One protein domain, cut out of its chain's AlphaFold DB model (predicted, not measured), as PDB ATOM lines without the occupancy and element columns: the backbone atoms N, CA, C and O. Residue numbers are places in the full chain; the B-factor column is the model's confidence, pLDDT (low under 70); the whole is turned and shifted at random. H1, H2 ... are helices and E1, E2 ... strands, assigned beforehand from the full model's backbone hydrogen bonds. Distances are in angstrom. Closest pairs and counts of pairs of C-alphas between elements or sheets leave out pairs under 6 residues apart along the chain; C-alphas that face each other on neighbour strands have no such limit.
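This is residues 168 to 174, 190 to 267 and 286 to 329 of the 777 residues of the protein "5-amino-6-(5-phosphoribosylamino)uracil reductase" of Streptomyces sp. 19 (UniProt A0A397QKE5). With little regular structure, a strongly twisted parallel sheet, E4 E3 E2 E1 E5, sits among loops, with H3 on it and H1 and H2 grazing it. Of 129 printed residues, 50 are in three named helices and five named strands, class mixed. The whole is compact, radius of gyration of the C-alphas 14.6 A, spanning 43 by 35 by 28 A.

H1, residues 193 to 203, runs 15.3 A from C-alpha 193 at (25.686, 51.641, 11.958). E1 is residues 207 to 211, H2 212 to 218, E2 234 to 238, E3 257 to 261, E4 296 to 299, H3 310 to 318 and E5 325 to 328, ending at (28.108, 34.936, 16.779).

E1, H2, E2 form a strand-helix-strand unit, parallel neighbours with a helix between, crossover right-handed; N 236 and O 208 are 2.8 A apart. The closest C-alphas of H1 and E5 are Arg 202 and Trp 326, 6.7 A. Every O i to N i+4 pair is within hydrogen-bond range in H2 and H3, 5 of 7 in H1.

Cuts leave C-alphas 174 and 190 8.3 A apart, 267 and 286 12.7 A. Links H2 to E2 and E2 to E3 are long. Residues under pLDDT 70 include 286 to 294.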
ATOM      1  N   THR A 168      22.358  36.456  24.239       80.06
ATOM      2  CA  THR A 168      22.043  37.185  23.004       80.06
ATOM      3  C   THR A 168      22.597  36.421  21.805       80.06
ATOM      4  O   THR A 168      23.800  36.170  21.712       80.06
ATOM      5  N   TRP A 169      21.745  36.080  20.837       81.69
ATOM      6  CA  TRP A 169      22.182  35.562  19.538       81.69
ATOM      7  C   TRP A 169      22.070  36.650  18.468       81.69
ATOM      8  O   TRP A 169      20.965  37.083  18.139       81.69
ATOM      9  N   LYS A 170      23.207  37.096  17.913       78.38
ATOM     10  CA  LYS A 170      23.231  38.150  16.884       78.38
ATOM     11  C   LYS A 170      23.305  37.543  15.492       78.38
ATOM     12  O   LYS A 170      24.284  36.893  15.125       78.38
ATOM     13  N   PHE A 171      22.284  37.824  14.692       78.12
ATOM     14  CA  PHE A 171      22.212  37.450  13.286       78.12
ATOM     15  C   PHE A 171      22.275  38.702  12.397       78.12
ATOM     16  O   PHE A 171      21.900  39.798  12.811       78.12
ATOM     17  N   ALA A 172      22.787  38.549  11.180       73.69
ATOM     18  CA  ALA A 172      22.755  39.566  10.133       73.69
ATOM     19  C   ALA A 172      22.446  38.848   8.819       73.69
ATOM     20  O   ALA A 172      23.034  37.796   8.547       73.69
ATOM     21  N   ALA A 173      21.502  39.380   8.046       76.94
ATOM     22  CA  ALA A 173      20.984  38.699   6.872       76.94
ATOM     23  C   ALA A 173      20.490  39.656   5.787       76.94
ATOM     24  O   ALA A 173      20.118  40.795   6.067       76.94
ATOM     25  N   THR A 174      20.457  39.151   4.556       66.19
ATOM     26  CA  THR A 174      19.681  39.717   3.450       66.19
ATOM     27  C   THR A 174      18.179  39.633   3.739       66.19
ATOM     28  O   THR A 174      17.739  38.895   4.625       66.19
ATOM     29  N   SER A 190      25.397  43.896   6.323       74.69
ATOM     30  CA  SER A 190      24.878  44.961   7.193       74.69
ATOM     31  C   SER A 190      25.700  46.250   7.085       74.69
ATOM     32  O   SER A 190      26.924  46.196   6.919       74.69
ATOM     33  N   SER A 191      25.034  47.396   7.246       78.62
ATOM     34  CA  SER A 191      25.604  48.750   7.162       78.62
ATOM     35  C   SER A 191      26.650  49.061   8.251       78.62
ATOM     36  O   SER A 191      26.980  48.199   9.068       78.62
ATOM     37  N   ALA A 192      27.224  50.270   8.252       79.56
ATOM     38  CA  ALA A 192      28.233  50.666   9.240       79.56
ATOM     39  C   ALA A 192      27.641  50.813  10.650       79.56
ATOM     40  O   ALA A 192      28.217  50.323  11.620       79.56
ATOM     41  N   GLU A 193      26.447  51.382  10.736       79.94
ATOM     42  CA  GLU A 193      25.686  51.641  11.958       79.94
ATOM     43  C   GLU A 193      25.324  50.309  12.635       79.94
ATOM     44  O   GLU A 193      25.598  50.102  13.813       79.94
ATOM     45  N   SER A 194      24.858  49.323  11.854       75.44
ATOM     46  CA  SER A 194      24.576  47.955  12.332       75.44
ATOM     47  C   SER A 194      25.835  47.150  12.726       75.44
ATOM     48  O   SER A 194      25.732  46.056  13.297       75.44
ATOM     49  N   ARG A 195      27.040  47.660  12.427       79.44
ATOM     50  CA  ARG A 195      28.314  47.124  12.943       79.44
ATOM     51  C   ARG A 195      28.769  47.846  14.216       79.44
ATOM     52  O   ARG A 195      29.385  47.184  15.047       79.44
ATOM     53  N   ALA A 196      28.435  49.128  14.390       76.38
ATOM     54  CA  ALA A 196      28.634  49.862  15.641       76.38
ATOM     55  C   ALA A 196      27.709  49.330  16.754       76.38
ATOM     56  O   ALA A 196      28.211  48.878  17.779       76.38
ATOM     57  N   ASP A 197      26.401  49.211  16.496       77.38
ATOM     58  CA  ASP A 197      25.425  48.546  17.387       77.38
ATOM     59  C   ASP A 197      25.894  47.137  17.805       77.38
ATOM     60  O   ASP A 197      25.942  46.790  18.983       77.38
ATOM     61  N   ALA A 198      26.363  46.333  16.846       80.69
ATOM     62  CA  ALA A 198      26.874  44.987  17.115       80.69
ATOM     63  C   ALA A 198      28.209  44.947  17.892       80.69
ATOM     64  O   ALA A 198      28.679  43.856  18.236       80.69
ATOM     65  N   HIS A 199      28.836  46.101  18.125       83.19
ATOM     66  CA  HIS A 199      29.979  46.289  19.015       83.19
ATOM     67  C   HIS A 199      29.555  46.891  20.364       83.19
ATOM     68  O   HIS A 199      30.069  46.437  21.380       83.19
ATOM     69  N   GLU A 200      28.564  47.785  20.425       80.75
ATOM     70  CA  GLU A 200      27.949  48.201  21.695       80.75
ATOM     71  C   GLU A 200      27.298  47.021  22.424       80.75
ATOM     72  O   GLU A 200      27.539  46.796  23.607       80.75
ATOM     73  N   LEU A 201      26.522  46.206  21.701       80.56
ATOM     74  CA  LEU A 201      25.964  44.959  22.221       80.56
ATOM     75  C   LEU A 201      27.060  44.040  22.764       80.56
ATOM     76  O   LEU A 201      26.802  43.310  23.711       80.56
ATOM     77  N   ARG A 202      28.273  44.084  22.201       82.81
ATOM     78  CA  ARG A 202      29.413  43.305  22.693       82.81
ATOM     79  C   ARG A 202      30.042  43.901  23.954       82.81
ATOM     80  O   ARG A 202      30.495  43.130  24.783       82.81
ATOM     81  N   ALA A 203      30.043  45.224  24.110       80.19
ATOM     82  CA  ALA A 203      30.491  45.892  25.335       80.19
ATOM     83  C   ALA A 203      29.509  45.708  26.512       80.19
ATOM     84  O   ALA A 203      29.911  45.810  27.662       80.19
ATOM     85  N   ARG A 204      28.234  45.400  26.228       78.44
ATOM     86  CA  ARG A 204      27.186  45.085  27.220       78.44
ATOM     87  C   ARG A 204      27.112  43.590  27.611       78.44
ATOM     88  O   ARG A 204      26.081  43.156  28.110       78.44
ATOM     89  N   HIS A 205      28.134  42.781  27.313       80.50
ATOM     90  CA  HIS A 205      28.166  41.335  27.591       80.50
ATOM     91  C   HIS A 205      29.550  40.897  28.085       80.50
ATOM     92  O   HIS A 205      30.558  41.291  27.507       80.50
ATOM     93  N   ASP A 206      29.598  40.001  29.073       78.19
ATOM     94  CA  ASP A 206      30.845  39.478  29.650       78.19
ATOM     95  C   ASP A 206      31.620  38.576  28.676       78.19
ATOM     96  O   ASP A 206      32.843  38.455  28.768       78.19
ATOM     97  N   ALA A 207      30.918  37.909  27.751       84.75
ATOM     98  CA  ALA A 207      31.506  36.910  26.863       84.75
ATOM     99  C   ALA A 207      31.004  36.986  25.411       84.75
ATOM    100  O   ALA A 207      29.860  37.348  25.134       84.75
ATOM    101  N   VAL A 208      31.863  36.573  24.472       87.69
ATOM    102  CA  VAL A 208      31.596  36.477  23.030       87.69
ATOM    103  C   VAL A 208      31.970  35.097  22.488       87.69
ATOM    104  O   VAL A 208      33.142  34.753  22.357       87.69
ATOM    105  N   LEU A 209      30.962  34.309  22.113       88.81
ATOM    106  CA  LEU A 209      31.121  32.921  21.681       88.81
ATOM    107  C   LEU A 209      31.044  32.743  20.157       88.81
ATOM    108  O   LEU A 209      30.107  33.217  19.503       88.81
ATOM    109  N   VAL A 210      31.989  31.973  19.604       84.25
ATOM    110  CA  VAL A 210      32.013  31.522  18.200       84.25
ATOM    111  C   VAL A 210      32.167  30.003  18.073       84.25
ATOM    112  O   VAL A 210      32.936  29.358  18.783       84.25
ATOM    113  N   GLY A 211      31.450  29.421  17.107       84.75
ATOM    114  CA  GLY A 211      31.657  28.036  16.674       84.75
ATOM    115  C   GLY A 211      32.798  27.912  15.661       84.75
ATOM    116  O   GLY A 211      33.062  28.857  14.916       84.75
ATOM    117  N   SER A 212      33.416  26.732  15.556       81.94
ATOM    118  CA  SER A 212      34.555  26.503  14.650       81.94
ATOM    119  C   SER A 212      34.272  26.699  13.159       81.94
ATOM    120  O   SER A 212      35.195  26.942  12.387       81.94
ATOM    121  N   GLY A 213      33.008  26.670  12.728       80.00
ATOM    122  CA  GLY A 213      32.641  27.120  11.380       80.00
ATOM    123  C   GLY A 213      32.938  28.609  11.151       80.00
ATOM    124  O   GLY A 213      33.398  28.971  10.076       80.00
ATOM    125  N   THR A 214      32.725  29.453  12.167       79.75
ATOM    126  CA  THR A 214      32.977  30.901  12.111       79.75
ATOM    127  C   THR A 214      34.465  31.225  12.233       79.75
ATOM    128  O   THR A 214      34.939  32.094  11.508       79.75
ATOM    129  N   TRP A 215      35.223  30.574  13.132       82.69
ATOM    130  CA  TRP A 215      36.650  30.905  13.264       82.69
ATOM    131  C   TRP A 215      37.487  30.401  12.081       82.69
ATOM    132  O   TRP A 215      38.331  31.158  11.613       82.69
ATOM    133  N   ARG A 216      37.160  29.243  11.476       82.50
ATOM    134  CA  ARG A 216      37.785  28.807  10.207       82.50
ATOM    135  C   ARG A 216      37.452  29.713   9.008       82.50
ATOM    136  O   ARG A 216      38.269  29.808   8.103       82.50
ATOM    137  N   SER A 217      36.268  30.343   8.957       76.94
ATOM    138  CA  SER A 217      35.863  31.182   7.807       76.94
ATOM    139  C   SER A 217      36.271  32.648   7.924       76.94
ATOM    140  O   SER A 217      36.596  33.282   6.923       76.94
ATOM    141  N   ASP A 218      36.187  33.213   9.131       78.38
ATOM    142  CA  ASP A 218      36.320  34.654   9.342       78.38
ATOM    143  C   ASP A 218      37.671  35.054   9.945       78.38
ATOM    144  O   ASP A 218      38.068  36.215   9.773       78.38
ATOM    145  N   ASP A 219      38.284  34.134  10.704       86.00
ATOM    146  CA  ASP A 219      39.353  34.366  11.685       86.00
ATOM    147  C   ASP A 219      39.131  35.688  12.467       86.00
ATOM    148  O   ASP A 219      39.740  36.725  12.185       86.00
ATOM    149  N   PRO A 220      38.116  35.741  13.352       87.62
ATOM    150  CA  PRO A 220      37.634  36.996  13.921       87.62
ATOM    151  C   PRO A 220      38.379  37.380  15.208       87.62
ATOM    152  O   PRO A 220      38.482  36.570  16.114       87.62
ATOM    153  N   ARG A 221      38.765  38.657  15.361       86.88
ATOM    154  CA  ARG A 221      39.352  39.175  16.620       86.88
ATOM    155  C   ARG A 221      38.409  39.146  17.830       86.88
ATOM    156  O   ARG A 221      38.862  38.945  18.948       86.88
ATOM    157  N   LEU A 222      37.111  39.385  17.603       86.94
ATOM    158  CA  LEU A 222      36.035  39.490  18.619       86.94
ATOM    159  C   LEU A 222      36.221  40.590  19.698       86.94
ATOM    160  O   LEU A 222      35.464  40.662  20.657       86.94
ATOM    161  N   ASP A 223      37.148  41.504  19.439       82.12
ATOM    162  CA  ASP A 223      37.453  42.789  20.080       82.12
ATOM    163  C   ASP A 223      36.310  43.836  20.071       82.12
ATOM    164  O   ASP A 223      35.299  43.690  19.372       82.12
ATOM    165  N   LEU A 224      36.499  44.946  20.801       82.81
ATOM    166  CA  LEU A 224      35.730  46.194  20.659       82.81
ATOM    167  C   LEU A 224      36.404  47.143  19.642       82.81
ATOM    168  O   LEU A 224      37.618  47.123  19.479       82.81
ATOM    169  N   ARG A 225      35.601  47.914  18.891       82.25
ATOM    170  CA  ARG A 225      35.990  48.772  17.746       82.25
ATOM    171  C   ARG A 225      34.843  49.740  17.409       82.25
ATOM    172  O   ARG A 225      33.787  49.681  18.027       82.25
ATOM    173  N   HIS A 226      35.021  50.551  16.360       79.75
ATOM    174  CA  HIS A 226      34.002  51.442  15.780       79.75
ATOM    175  C   HIS A 226      33.536  52.548  16.744       79.75
ATOM    176  O   HIS A 226      32.357  52.870  16.796       79.75
ATOM    177  N   GLY A 227      34.470  53.111  17.520       76.19
ATOM    178  CA  GLY A 227      34.193  54.152  18.519       76.19
ATOM    179  C   GLY A 227      33.656  53.630  19.855       76.19
ATOM    180  O   GLY A 227      33.644  54.377  20.826       76.19
ATOM    181  N   VAL A 228      33.268  52.353  19.938       76.44
ATOM    182  CA  VAL A 228      32.778  51.738  21.178       76.44
ATOM    183  C   VAL A 228      33.934  51.520  22.156       76.44
ATOM    184  O   VAL A 228      34.847  50.738  21.880       76.44
ATOM    185  N   VAL A 229      33.855  52.190  23.304       77.38
ATOM    186  CA  VAL A 229      34.734  52.020  24.470       77.38
ATOM    187  C   VAL A 229      34.017  51.147  25.505       77.38
ATOM    188  O   VAL A 229      32.804  51.256  25.670       77.38
ATOM    189  N   GLY A 230      34.753  50.274  26.189       74.50
ATOM    190  CA  GLY A 230      34.229  49.372  27.217       74.50
ATOM    191  C   GLY A 230      35.242  48.285  27.570       74.50
ATOM    192  O   GLY A 230      36.343  48.255  27.012       74.50
ATOM    193  N   HIS A 231      34.876  47.375  28.471       73.75
ATOM    194  CA  HIS A 231      35.699  46.201  28.761       73.75
ATOM    195  C   HIS A 231      35.589  45.174  27.617       73.75
ATOM    196  O   HIS A 231      34.482  44.900  27.149       73.75
ATOM    197  N   PRO A 232      36.706  44.606  27.123       75.94
ATOM    198  CA  PRO A 232      36.650  43.571  26.101       75.94
ATOM    199  C   PRO A 232      36.124  42.257  26.712       75.94
ATOM    200  O   PRO A 232      36.645  41.822  27.741       75.94
ATOM    201  N   PRO A 233      35.130  41.598  26.091       82.94
ATOM    202  CA  PRO A 233      34.564  40.353  26.606       82.94
ATOM    203  C   PRO A 233      35.531  39.167  26.513       82.94
ATOM    204  O   PRO A 233      36.406  39.115  25.644       82.94
ATOM    205  N   LEU A 234      35.267  38.142  27.324       85.38
ATOM    206  CA  LEU A 234      35.872  36.820  27.202       85.38
ATOM    207  C   LEU A 234      35.552  36.198  25.836       85.38
ATOM    208  O   LEU A 234      34.394  35.922  25.512       85.38
ATOM    209  N   ARG A 235      36.581  35.926  25.034       90.44
ATOM    210  CA  ARG A 235      36.447  35.285  23.721       90.44
ATOM    211  C   ARG A 235      36.321  33.777  23.895       90.44
ATOM    212  O   ARG A 235      37.279  33.130  24.295       90.44
ATOM    213  N   ILE A 236      35.163  33.202  23.583       90.69
ATOM    214  CA  ILE A 236      34.922  31.759  23.717       90.69
ATOM    215  C   ILE A 236      35.001  31.091  22.340       90.69
ATOM    216  O   ILE A 236      34.111  31.248  21.497       90.69
ATOM    217  N   ALA A 237      36.062  30.317  22.123       90.06
ATOM    218  CA  ALA A 237      36.279  29.537  20.912       90.06
ATOM    219  C   ALA A 237      35.841  28.083  21.134       90.06
ATOM    220  O   ALA A 237      36.459  27.354  21.905       90.06
ATOM    221  N   LEU A 238      34.783  27.632  20.452       89.31
ATOM    222  CA  LEU A 238      34.405  26.215  20.484       89.31
ATOM    223  C   LEU A 238      35.256  25.421  19.489       89.31
ATOM    224  O   LEU A 238      35.052  25.542  18.276       89.31
ATOM    225  N   ASP A 239      36.150  24.574  19.995       89.88
ATOM    226  CA  ASP A 239      37.028  23.710  19.210       89.88
ATOM    227  C   ASP A 239      37.045  22.263  19.739       89.88
ATOM    228  O   ASP A 239      37.933  21.814  20.458       89.88
ATOM    229  N   ALA A 240      36.048  21.490  19.314       86.44
ATOM    230  CA  ALA A 240      35.873  20.084  19.680       86.44
ATOM    231  C   ALA A 240      36.964  19.122  19.159       86.44
ATOM    232  O   ALA A 240      36.786  17.912  19.285       86.44
ATOM    233  N   ARG A 241      38.034  19.613  18.517       84.75
ATOM    234  CA  ARG A 241      39.041  18.774  17.850       84.75
ATOM    235  C   ARG A 241      40.497  19.222  18.017       84.75
ATOM    236  O   ARG A 241      41.370  18.473  17.597       84.75
ATOM    237  N   GLY A 242      40.771  20.386  18.609       86.44
ATOM    238  CA  GLY A 242      42.133  20.941  18.634       86.44
ATOM    239  C   GLY A 242      42.600  21.404  17.247       86.44
ATOM    240  O   GLY A 242      43.770  21.260  16.913       86.44
ATOM    241  N   GLU A 243      41.672  21.885  16.414       88.25
ATOM    242  CA  GLU A 243      41.943  22.409  15.071       88.25
ATOM    243  C   GLU A 243      42.152  23.941  15.046       88.25
ATOM    244  O   GLU A 243      42.369  24.494  13.965       88.25
ATOM    245  N   LEU A 244      42.027  24.655  16.176       87.44
ATOM    246  CA  LEU A 244      42.230  26.109  16.246       87.44
ATOM    247  C   LEU A 244      43.709  26.460  15.970       87.44
ATOM    248  O   LEU A 244      44.572  26.047  16.744       87.44
ATOM    249  N   PRO A 245      44.031  27.229  14.908       88.69
ATOM    250  CA  PRO A 245      45.418  27.547  14.578       88.69
ATOM    251  C   PRO A 245      46.088  28.404  15.668       88.69
ATOM    252  O   PRO A 245      45.465  29.373  16.118       88.69
ATOM    253  N   PRO A 246      47.347  28.117  16.065       85.94
ATOM    254  CA  PRO A 246      48.085  28.918  17.047       85.94
ATOM    255  C   PRO A 246      48.250  30.399  16.665       85.94
ATOM    256  O   PRO A 246      48.390  31.246  17.539       85.94
ATOM    257  N   ASP A 247      48.209  30.712  15.368       88.31
ATOM    258  CA  ASP A 247      48.296  32.054  14.785       88.31
ATOM    259  C   ASP A 247      46.929  32.748  14.596       88.31
ATOM    260  O   ASP A 247      46.865  33.869  14.087       88.31
ATOM    261  N   SER A 248      45.818  32.121  15.012       91.25
ATOM    262  CA  SER A 248      44.486  32.723  14.888       91.25
ATOM    263  C   SER A 248      44.369  34.021  15.688       91.25
ATOM    264  O   SER A 248      44.794  34.121  16.840       91.25
ATOM    265  N   ARG A 249      43.637  34.997  15.137       90.75
ATOM    266  CA  ARG A 249      43.306  36.275  15.794       90.75
ATOM    267  C   ARG A 249      42.387  36.148  17.022       90.75
ATOM    268  O   ARG A 249      41.983  37.160  17.585       90.75
ATOM    269  N   LEU A 250      42.069  34.929  17.457       88.31
ATOM    270  CA  LEU A 250      41.482  34.638  18.770       88.31
ATOM    271  C   LEU A 250      42.533  34.436  19.873       88.31
ATOM    272  O   LEU A 250      42.186  34.524  21.048       88.31
ATOM    273  N   LEU A 251      43.791  34.182  19.513       90.31
ATOM    274  CA  LEU A 251      44.908  33.915  20.426       90.31
ATOM    275  C   LEU A 251      45.910  35.085  20.495       90.31
ATOM    276  O   LEU A 251      46.903  35.013  21.205       90.31
ATOM    277  N   ASP A 252      45.609  36.205  19.826       86.50
ATOM    278  CA  ASP A 252      46.450  37.410  19.696       86.50
ATOM    279  C   ASP A 252      46.684  38.227  20.990       86.50
ATOM    280  O   ASP A 252      47.155  39.361  20.925       86.50
ATOM    281  N   GLY A 253      46.296  37.707  22.160       82.31
ATOM    282  CA  GLY A 253      46.421  38.379  23.461       82.31
ATOM    283  C   GLY A 253      45.553  39.633  23.672       82.31
ATOM    284  O   GLY A 253      45.460  40.111  24.799       82.31
ATOM    285  N   ALA A 254      44.873  40.157  22.645       81.06
ATOM    286  CA  ALA A 254      44.176  41.451  22.701       81.06
ATOM    287  C   ALA A 254      42.912  41.473  23.590       81.06
ATOM    288  O   ALA A 254      42.375  42.540  23.889       81.06
ATOM    289  N   ALA A 255      42.417  40.301  23.985       83.44
ATOM    290  CA  ALA A 255      41.346  40.092  24.954       83.44
ATOM    291  C   ALA A 255      41.491  38.679  25.559       83.44
ATOM    292  O   ALA A 255      42.050  37.801  24.887       83.44
ATOM    293  N   PRO A 256      40.995  38.424  26.786       85.38
ATOM    294  CA  PRO A 256      41.042  37.091  27.381       85.38
ATOM    295  C   PRO A 256      40.293  36.077  26.506       85.38
ATOM    296  O   PRO A 256      39.223  36.380  25.971       85.38
ATOM    297  N   THR A 257      40.844  34.869  26.370       89.00
ATOM    298  CA  THR A 257      40.302  33.818  25.495       89.00
ATOM    299  C   THR A 257      40.177  32.493  26.238       89.00
ATOM    300  O   THR A 257      41.137  32.028  26.849       89.00
ATOM    301  N   LEU A 258      38.998  31.880  26.124       90.25
ATOM    302  CA  LEU A 258      38.662  30.540  26.589       90.25
ATOM    303  C   LEU A 258      38.465  29.619  25.376       90.25
ATOM    304  O   LEU A 258      37.535  29.814  24.587       90.25
ATOM    305  N   VAL A 259      39.300  28.593  25.234       91.94
ATOM    306  CA  VAL A 259      39.109  27.535  24.231       91.94
ATOM    307  C   VAL A 259      38.372  26.367  24.882       91.94
ATOM    308  O   VAL A 259      38.813  25.816  25.891       91.94
ATOM    309  N   VAL A 260      37.235  25.975  24.309       90.31
ATOM    310  CA  VAL A 260      36.468  24.807  24.766       90.31
ATOM    311  C   VAL A 260      36.839  23.613  23.896       90.31
ATOM    312  O   VAL A 260      36.648  23.677  22.679       90.31
ATOM    313  N   THR A 261      37.342  22.539  24.508       91.75
ATOM    314  CA  THR A 261      37.869  21.335  23.832       91.75
ATOM    315  C   THR A 261      37.226  20.050  24.361       91.75
ATOM    316  O   THR A 261      36.649  20.045  25.448       91.75
ATOM    317  N   ASP A 262      37.288  18.946  23.607       87.12
ATOM    318  CA  ASP A 262      36.883  17.631  24.127       87.12
ATOM    319  C   ASP A 262      38.024  17.012  24.965       87.12
ATOM    320  O   ASP A 262      39.175  17.058  24.527       87.12
ATOM    321  N   PRO A 263      37.753  16.383  26.128       82.81
ATOM    322  CA  PRO A 263      38.751  15.604  26.864       82.81
ATOM    323  C   PRO A 263      39.460  14.518  26.038       82.81
ATOM    324  O   PRO A 263      40.613  14.210  26.316       82.81
ATOM    325  N   ALA A 264      38.797  13.939  25.030       76.94
ATOM    326  CA  ALA A 264      39.369  12.930  24.139       76.94
ATOM    327  C   ALA A 264      40.325  13.509  23.078       76.94
ATOM    328  O   ALA A 264      40.998  12.743  22.385       76.94
ATOM    329  N   THR A 265      40.413  14.836  22.943       70.56
ATOM    330  CA  THR A 265      41.486  15.478  22.180       70.56
ATOM    331  C   THR A 265      42.776  15.398  23.002       70.56
ATOM    332  O   THR A 265      42.886  16.006  24.072       70.56
ATOM    333  N   GLY A 266      43.743  14.618  22.511       53.69
ATOM    334  CA  GLY A 266      45.013  14.363  23.197       53.69
ATOM    335  C   GLY A 266      45.801  15.636  23.530       53.69
ATOM    336  O   GLY A 266      45.659  16.669  22.879       53.69
ATOM    337  N   THR A 267      46.661  15.545  24.543       47.31
ATOM    338  CA  THR A 267      47.368  16.640  25.245       47.31
ATOM    339  C   THR A 267      48.404  17.436  24.426       47.31
ATOM    340  O   THR A 267      49.247  18.115  24.999       47.31
ATOM    341  N   SER A 286      37.387  19.426  33.523       45.06
ATOM    342  CA  SER A 286      38.713  19.697  34.083       45.06
ATOM    343  C   SER A 286      39.281  20.970  33.463       45.06
ATOM    344  O   SER A 286      38.987  21.311  32.309       45.06
ATOM    345  N   THR A 287      40.037  21.719  34.262       44.91
ATOM    346  CA  THR A 287      40.516  23.058  33.909       44.91
ATOM    347  C   THR A 287      41.970  23.218  34.317       44.91
ATOM    348  O   THR A 287      42.267  23.386  35.500       44.91
ATOM    349  N   SER A 288      42.872  23.214  33.340       46.19
ATOM    350  CA  SER A 288      44.221  23.738  33.523       46.19
ATOM    351  C   SER A 288      44.197  25.257  33.326       46.19
ATOM    352  O   SER A 288      43.666  25.763  32.335       46.19
ATOM    353  N   ARG A 289      44.781  25.995  34.273       43.28
ATOM    354  CA  ARG A 289      45.302  27.338  34.002       43.28
ATOM    355  C   ARG A 289      46.751  27.162  33.579       43.28
ATOM    356  O   ARG A 289      47.537  26.664  34.381       43.28
ATOM    357  N   GLY A 290      47.099  27.574  32.363       38.88
ATOM    358  CA  GLY A 290      48.503  27.707  31.986       38.88
ATOM    359  C   GLY A 290      49.162  28.775  32.859       38.88
ATOM    360  O   GLY A 290      48.677  29.904  32.927       38.88
ATOM    361  N   ALA A 291      50.248  28.421  33.536       36.56
ATOM    362  CA  ALA A 291      51.069  29.324  34.328       36.56
ATOM    363  C   ALA A 291      51.839  30.325  33.448       36.56
ATOM    364  O   ALA A 291      52.203  31.394  33.933       36.56
ATOM    365  N   ASN A 292      52.036  30.025  32.155       38.47
ATOM    366  CA  ASN A 292      52.632  30.943  31.181       38.47
ATOM    367  C   ASN A 292      51.825  31.066  29.876       38.47
ATOM    368  O   ASN A 292      51.810  30.159  29.047       38.47
ATOM    369  N   SER A 293      51.275  32.258  29.619       51.50
ATOM    370  CA  SER A 293      50.902  32.806  28.290       51.50
ATOM    371  C   SER A 293      49.910  32.049  27.377       51.50
ATOM    372  O   SER A 293      49.538  32.591  26.338       51.50
ATOM    373  N   GLY A 294      49.448  30.849  27.729       56.75
ATOM    374  CA  GLY A 294      48.432  30.117  26.964       56.75
ATOM    375  C   GLY A 294      47.007  30.675  27.135       56.75
ATOM    376  O   GLY A 294      46.735  31.385  28.106       56.75
ATOM    377  N   PRO A 295      46.068  30.344  26.226       72.19
ATOM    378  CA  PRO A 295      44.649  30.591  26.458       72.19
ATOM    379  C   PRO A 295      44.126  29.719  27.609       72.19
ATOM    380  O   PRO A 295      44.617  28.617  27.854       72.19
ATOM    381  N   ASP A 296      43.071  30.184  28.272       85.19
ATOM    382  CA  ASP A 296      42.319  29.394  29.247       85.19
ATOM    383  C   ASP A 296      41.666  28.199  28.510       85.19
ATOM    384  O   ASP A 296      41.064  28.389  27.447       85.19
ATOM    385  N   VAL A 297      41.741  26.973  29.045       86.38
ATOM    386  CA  VAL A 297      41.124  25.785  28.414       86.38
ATOM    387  C   VAL A 297      40.028  25.197  29.302       86.38
ATOM    388  O   VAL A 297      40.250  24.852  30.462       86.38
ATOM    389  N   LEU A 298      38.832  25.031  28.731       86.38
ATOM    390  CA  LEU A 298      37.724  24.289  29.333       86.38
ATOM    391  C   LEU A 298      37.556  22.956  28.600       86.38
ATOM    392  O   LEU A 298      37.098  22.927  27.455       86.38
ATOM    393  N   ARG A 299      37.882  21.842  29.265       86.50
ATOM    394  CA  ARG A 299      37.577  20.511  28.731       86.50
ATOM    395  C   ARG A 299      36.110  20.176  29.008       86.50
ATOM    396  O   ARG A 299      35.695  20.089  30.161       86.50
ATOM    397  N   LEU A 300      35.326  19.984  27.948       84.88
ATOM    398  CA  LEU A 300      33.898  19.664  27.996       84.88
ATOM    399  C   LEU A 300      33.575  18.527  27.023       84.88
ATOM    400  O   LEU A 300      33.752  18.648  25.812       84.88
ATOM    401  N   LYS A 301      33.052  17.416  27.539       85.00
ATOM    402  CA  LYS A 301      32.783  16.215  26.738       85.00
ATOM    403  C   LYS A 301      31.714  16.452  25.666       85.00
ATOM    404  O   LYS A 301      30.570  16.798  25.971       85.00
ATOM    405  N   THR A 302      32.057  16.214  24.403       79.44
ATOM    406  CA  THR A 302      31.103  16.284  23.296       79.44
ATOM    407  C   THR A 302      30.132  15.101  23.283       79.44
ATOM    408  O   THR A 302      30.312  14.080  23.952       79.44
ATOM    409  N   ASP A 303      29.039  15.229  22.526       79.31
ATOM    410  CA  ASP A 303      28.188  14.076  22.238       79.31
ATOM    411  C   ASP A 303      28.791  13.156  21.165       79.31
ATOM    412  O   ASP A 303      29.763  13.493  20.497       79.31
ATOM    413  N   ALA A 304      28.159  11.997  20.942       72.38
ATOM    414  CA  ALA A 304      28.566  10.986  19.957       72.38
ATOM    415  C   ALA A 304      28.458  11.427  18.471       72.38
ATOM    416  O   ALA A 304      28.183  10.608  17.593       72.38
ATOM    417  N   ARG A 305      28.598  12.726  18.190       70.81
ATOM    418  CA  ARG A 305      28.812  13.329  16.870       70.81
ATOM    419  C   ARG A 305      29.996  14.313  16.858       70.81
ATOM    420  O   ARG A 305      30.236  14.907  15.814       70.81
ATOM    421  N   GLY A 306      30.694  14.532  17.979       72.88
ATOM    422  CA  GLY A 306      31.809  15.484  18.081       72.88
ATOM    423  C   GLY A 306      31.381  16.948  18.250       72.88
ATOM    424  O   GLY A 306      32.027  17.843  17.715       72.88
ATOM    425  N   HIS A 307      30.256  17.218  18.924       76.69
ATOM    426  CA  HIS A 307      29.827  18.587  19.247       76.69
ATOM    427  C   HIS A 307      29.507  18.744  20.740       76.69
ATOM    428  O   HIS A 307      28.832  17.888  21.320       76.69
ATOM    429  N   PHE A 308      29.869  19.889  21.322       77.50
ATOM    430  CA  PHE A 308      29.485  20.257  22.688       77.50
ATOM    431  C   PHE A 308      27.956  20.259  22.877       77.50
ATOM    432  O   PHE A 308      27.226  20.807  22.033       77.50
ATOM    433  N   PRO A 309      27.436  19.659  23.962       79.50
ATOM    434  CA  PRO A 309      26.059  19.865  24.381       79.50
ATOM    435  C   PRO A 309      25.882  21.297  24.929       79.50
ATOM    436  O   PRO A 309      26.775  21.790  25.615       79.50
ATOM    437  N   PRO A 310      24.767  22.000  24.658       76.69
ATOM    438  CA  PRO A 310      24.722  23.443  24.895       76.69
ATOM    439  C   PRO A 310      24.311  23.847  26.312       76.69
ATOM    440  O   PRO A 310      24.675  24.935  26.736       76.69
ATOM    441  N   LEU A 311      23.553  23.011  27.033       76.25
ATOM    442  CA  LEU A 311      23.254  23.272  28.447       76.25
ATOM    443  C   LEU A 311      24.497  23.005  29.293       76.25
ATOM    444  O   LEU A 311      24.899  23.867  30.057       76.25
ATOM    445  N   ASP A 312      25.139  21.861  29.063       76.44
ATOM    446  CA  ASP A 312      26.389  21.433  29.686       76.44
ATOM    447  C   ASP A 312      27.484  22.514  29.481       76.44
ATOM    448  O   ASP A 312      28.195  22.872  30.415       76.44
ATOM    449  N   LEU A 313      27.545  23.119  28.284       81.31
ATOM    450  CA  LEU A 313      28.390  24.281  27.969       81.31
ATOM    451  C   LEU A 313      27.997  25.554  28.729       81.31
ATOM    452  O   LEU A 313      28.868  26.209  29.288       81.31
ATOM    453  N   LEU A 314      26.717  25.936  28.734       79.25
ATOM    454  CA  LEU A 314      26.272  27.157  29.414       79.25
ATOM    455  C   LEU A 314      26.445  27.062  30.938       79.25
ATOM    456  O   LEU A 314      26.849  28.044  31.544       79.25
ATOM    457  N   ALA A 315      26.228  25.888  31.535       69.25
ATOM    458  CA  ALA A 315      26.475  25.630  32.954       69.25
ATOM    459  C   ALA A 315      27.977  25.673  33.300       69.25
ATOM    460  O   ALA A 315      28.364  26.276  34.296       69.25
ATOM    461  N   ALA A 316      28.841  25.110  32.447       75.75
ATOM    462  CA  ALA A 316      30.295  25.184  32.626       75.75
ATOM    463  C   ALA A 316      30.875  26.603  32.431       75.75
ATOM    464  O   ALA A 316      32.006  26.865  32.840       75.75
ATOM    465  N   LEU A 317      30.117  27.521  31.817       76.19
ATOM    466  CA  LEU A 317      30.428  28.954  31.770       76.19
ATOM    467  C   LEU A 317      29.886  29.691  33.008       76.19
ATOM    468  O   LEU A 317      30.621  30.474  33.605       76.19
ATOM    469  N   ASP A 318      28.658  29.379  33.439       67.50
ATOM    470  CA  ASP A 318      28.040  29.903  34.670       67.50
ATOM    471  C   ASP A 318      28.947  29.659  35.891       67.50
ATOM    472  O   ASP A 318      29.315  30.589  36.607       67.50
ATOM    473  N   GLY A 319      29.437  28.421  36.048       63.75
ATOM    474  CA  GLY A 319      30.350  28.018  37.124       63.75
ATOM    475  C   GLY A 319      31.743  28.668  37.086       63.75
ATOM    476  O   GLY A 319      32.467  28.605  38.077       63.75
ATOM    477  N   ARG A 320      32.128  29.330  35.984       71.19
ATOM    478  CA  ARG A 320      33.339  30.179  35.912       71.19
ATOM    479  C   ARG A 320      33.059  31.648  36.264       71.19
ATOM    480  O   ARG A 320      33.974  32.465  36.193       71.19
ATOM    481  N   GLY A 321      31.820  31.994  36.619       62.84
ATOM    482  CA  GLY A 321      31.385  33.373  36.839       62.84
ATOM    483  C   GLY A 321      31.227  34.178  35.547       62.84
ATOM    484  O   GLY A 321      31.227  35.406  35.598       62.84
ATOM    485  N   CYS A 322      31.118  33.521  34.386       58.00
ATOM    486  CA  CYS A 322      30.835  34.201  33.125       58.00
ATOM    487  C   CYS A 322      29.339  34.534  33.058       58.00
ATOM    488  O   CYS A 322      28.527  33.627  32.888       58.00
ATOM    489  N   GLY A 323      28.976  35.814  33.175       57.81
ATOM    490  CA  GLY A 323      27.600  36.283  33.033       57.81
ATOM    491  C   GLY A 323      27.155  36.371  31.561       57.81
ATOM    492  O   GLY A 323      27.419  35.449  30.785       57.81
ATOM    493  N   PRO A 324      26.424  37.423  31.138       53.91
ATOM    494  CA  PRO A 324      25.770  37.484  29.827       53.91
ATOM    495  C   PRO A 324      26.686  37.129  28.641       53.91
ATOM    496  O   PRO A 324      27.679  37.797  28.358       53.91
ATOM    497  N   CYS A 325      26.300  36.095  27.888       44.19
ATOM    498  CA  CYS A 325      27.065  35.541  26.774       44.19
ATOM    499  C   CYS A 325      26.451  35.928  25.418       44.19
ATOM    500  O   CYS A 325      25.407  35.419  25.000       44.19
ATOM    501  N   TRP A 326      27.138  36.785  24.668       39.47
ATOM    502  CA  TRP A 326      26.801  37.114  23.284       39.47
ATOM    503  C   TRP A 326      27.312  36.016  22.338       39.47
ATOM    504  O   TRP A 326      28.426  35.521  22.490       39.47
ATOM    505  N   SER A 327      26.530  35.613  21.335       39.81
ATOM    506  CA  SER A 327      26.896  34.519  20.419       39.81
ATOM    507  C   SER A 327      26.832  34.923  18.941       39.81
ATOM    508  O   SER A 327      25.809  35.403  18.440       39.81
ATOM    509  N   LYS A 328      27.939  34.679  18.219       36.81
ATOM    510  CA  LYS A 328      28.108  34.936  16.779       36.81
ATOM    511  C   LYS A 328      28.347  33.615  16.036       36.81
ATOM    512  O   LYS A 328      29.471  33.127  15.923       36.81
ATOM    513  N   GLY A 329      27.284  33.031  15.487       38.22
ATOM    514  CA  GLY A 329      27.344  31.704  14.863       38.22
ATOM    515  C   GLY A 329      26.759  31.643  13.457       38.22
ATOM    516  O   GLY A 329      25.567  31.886  13.273       38.22
TER     517      GLY A 329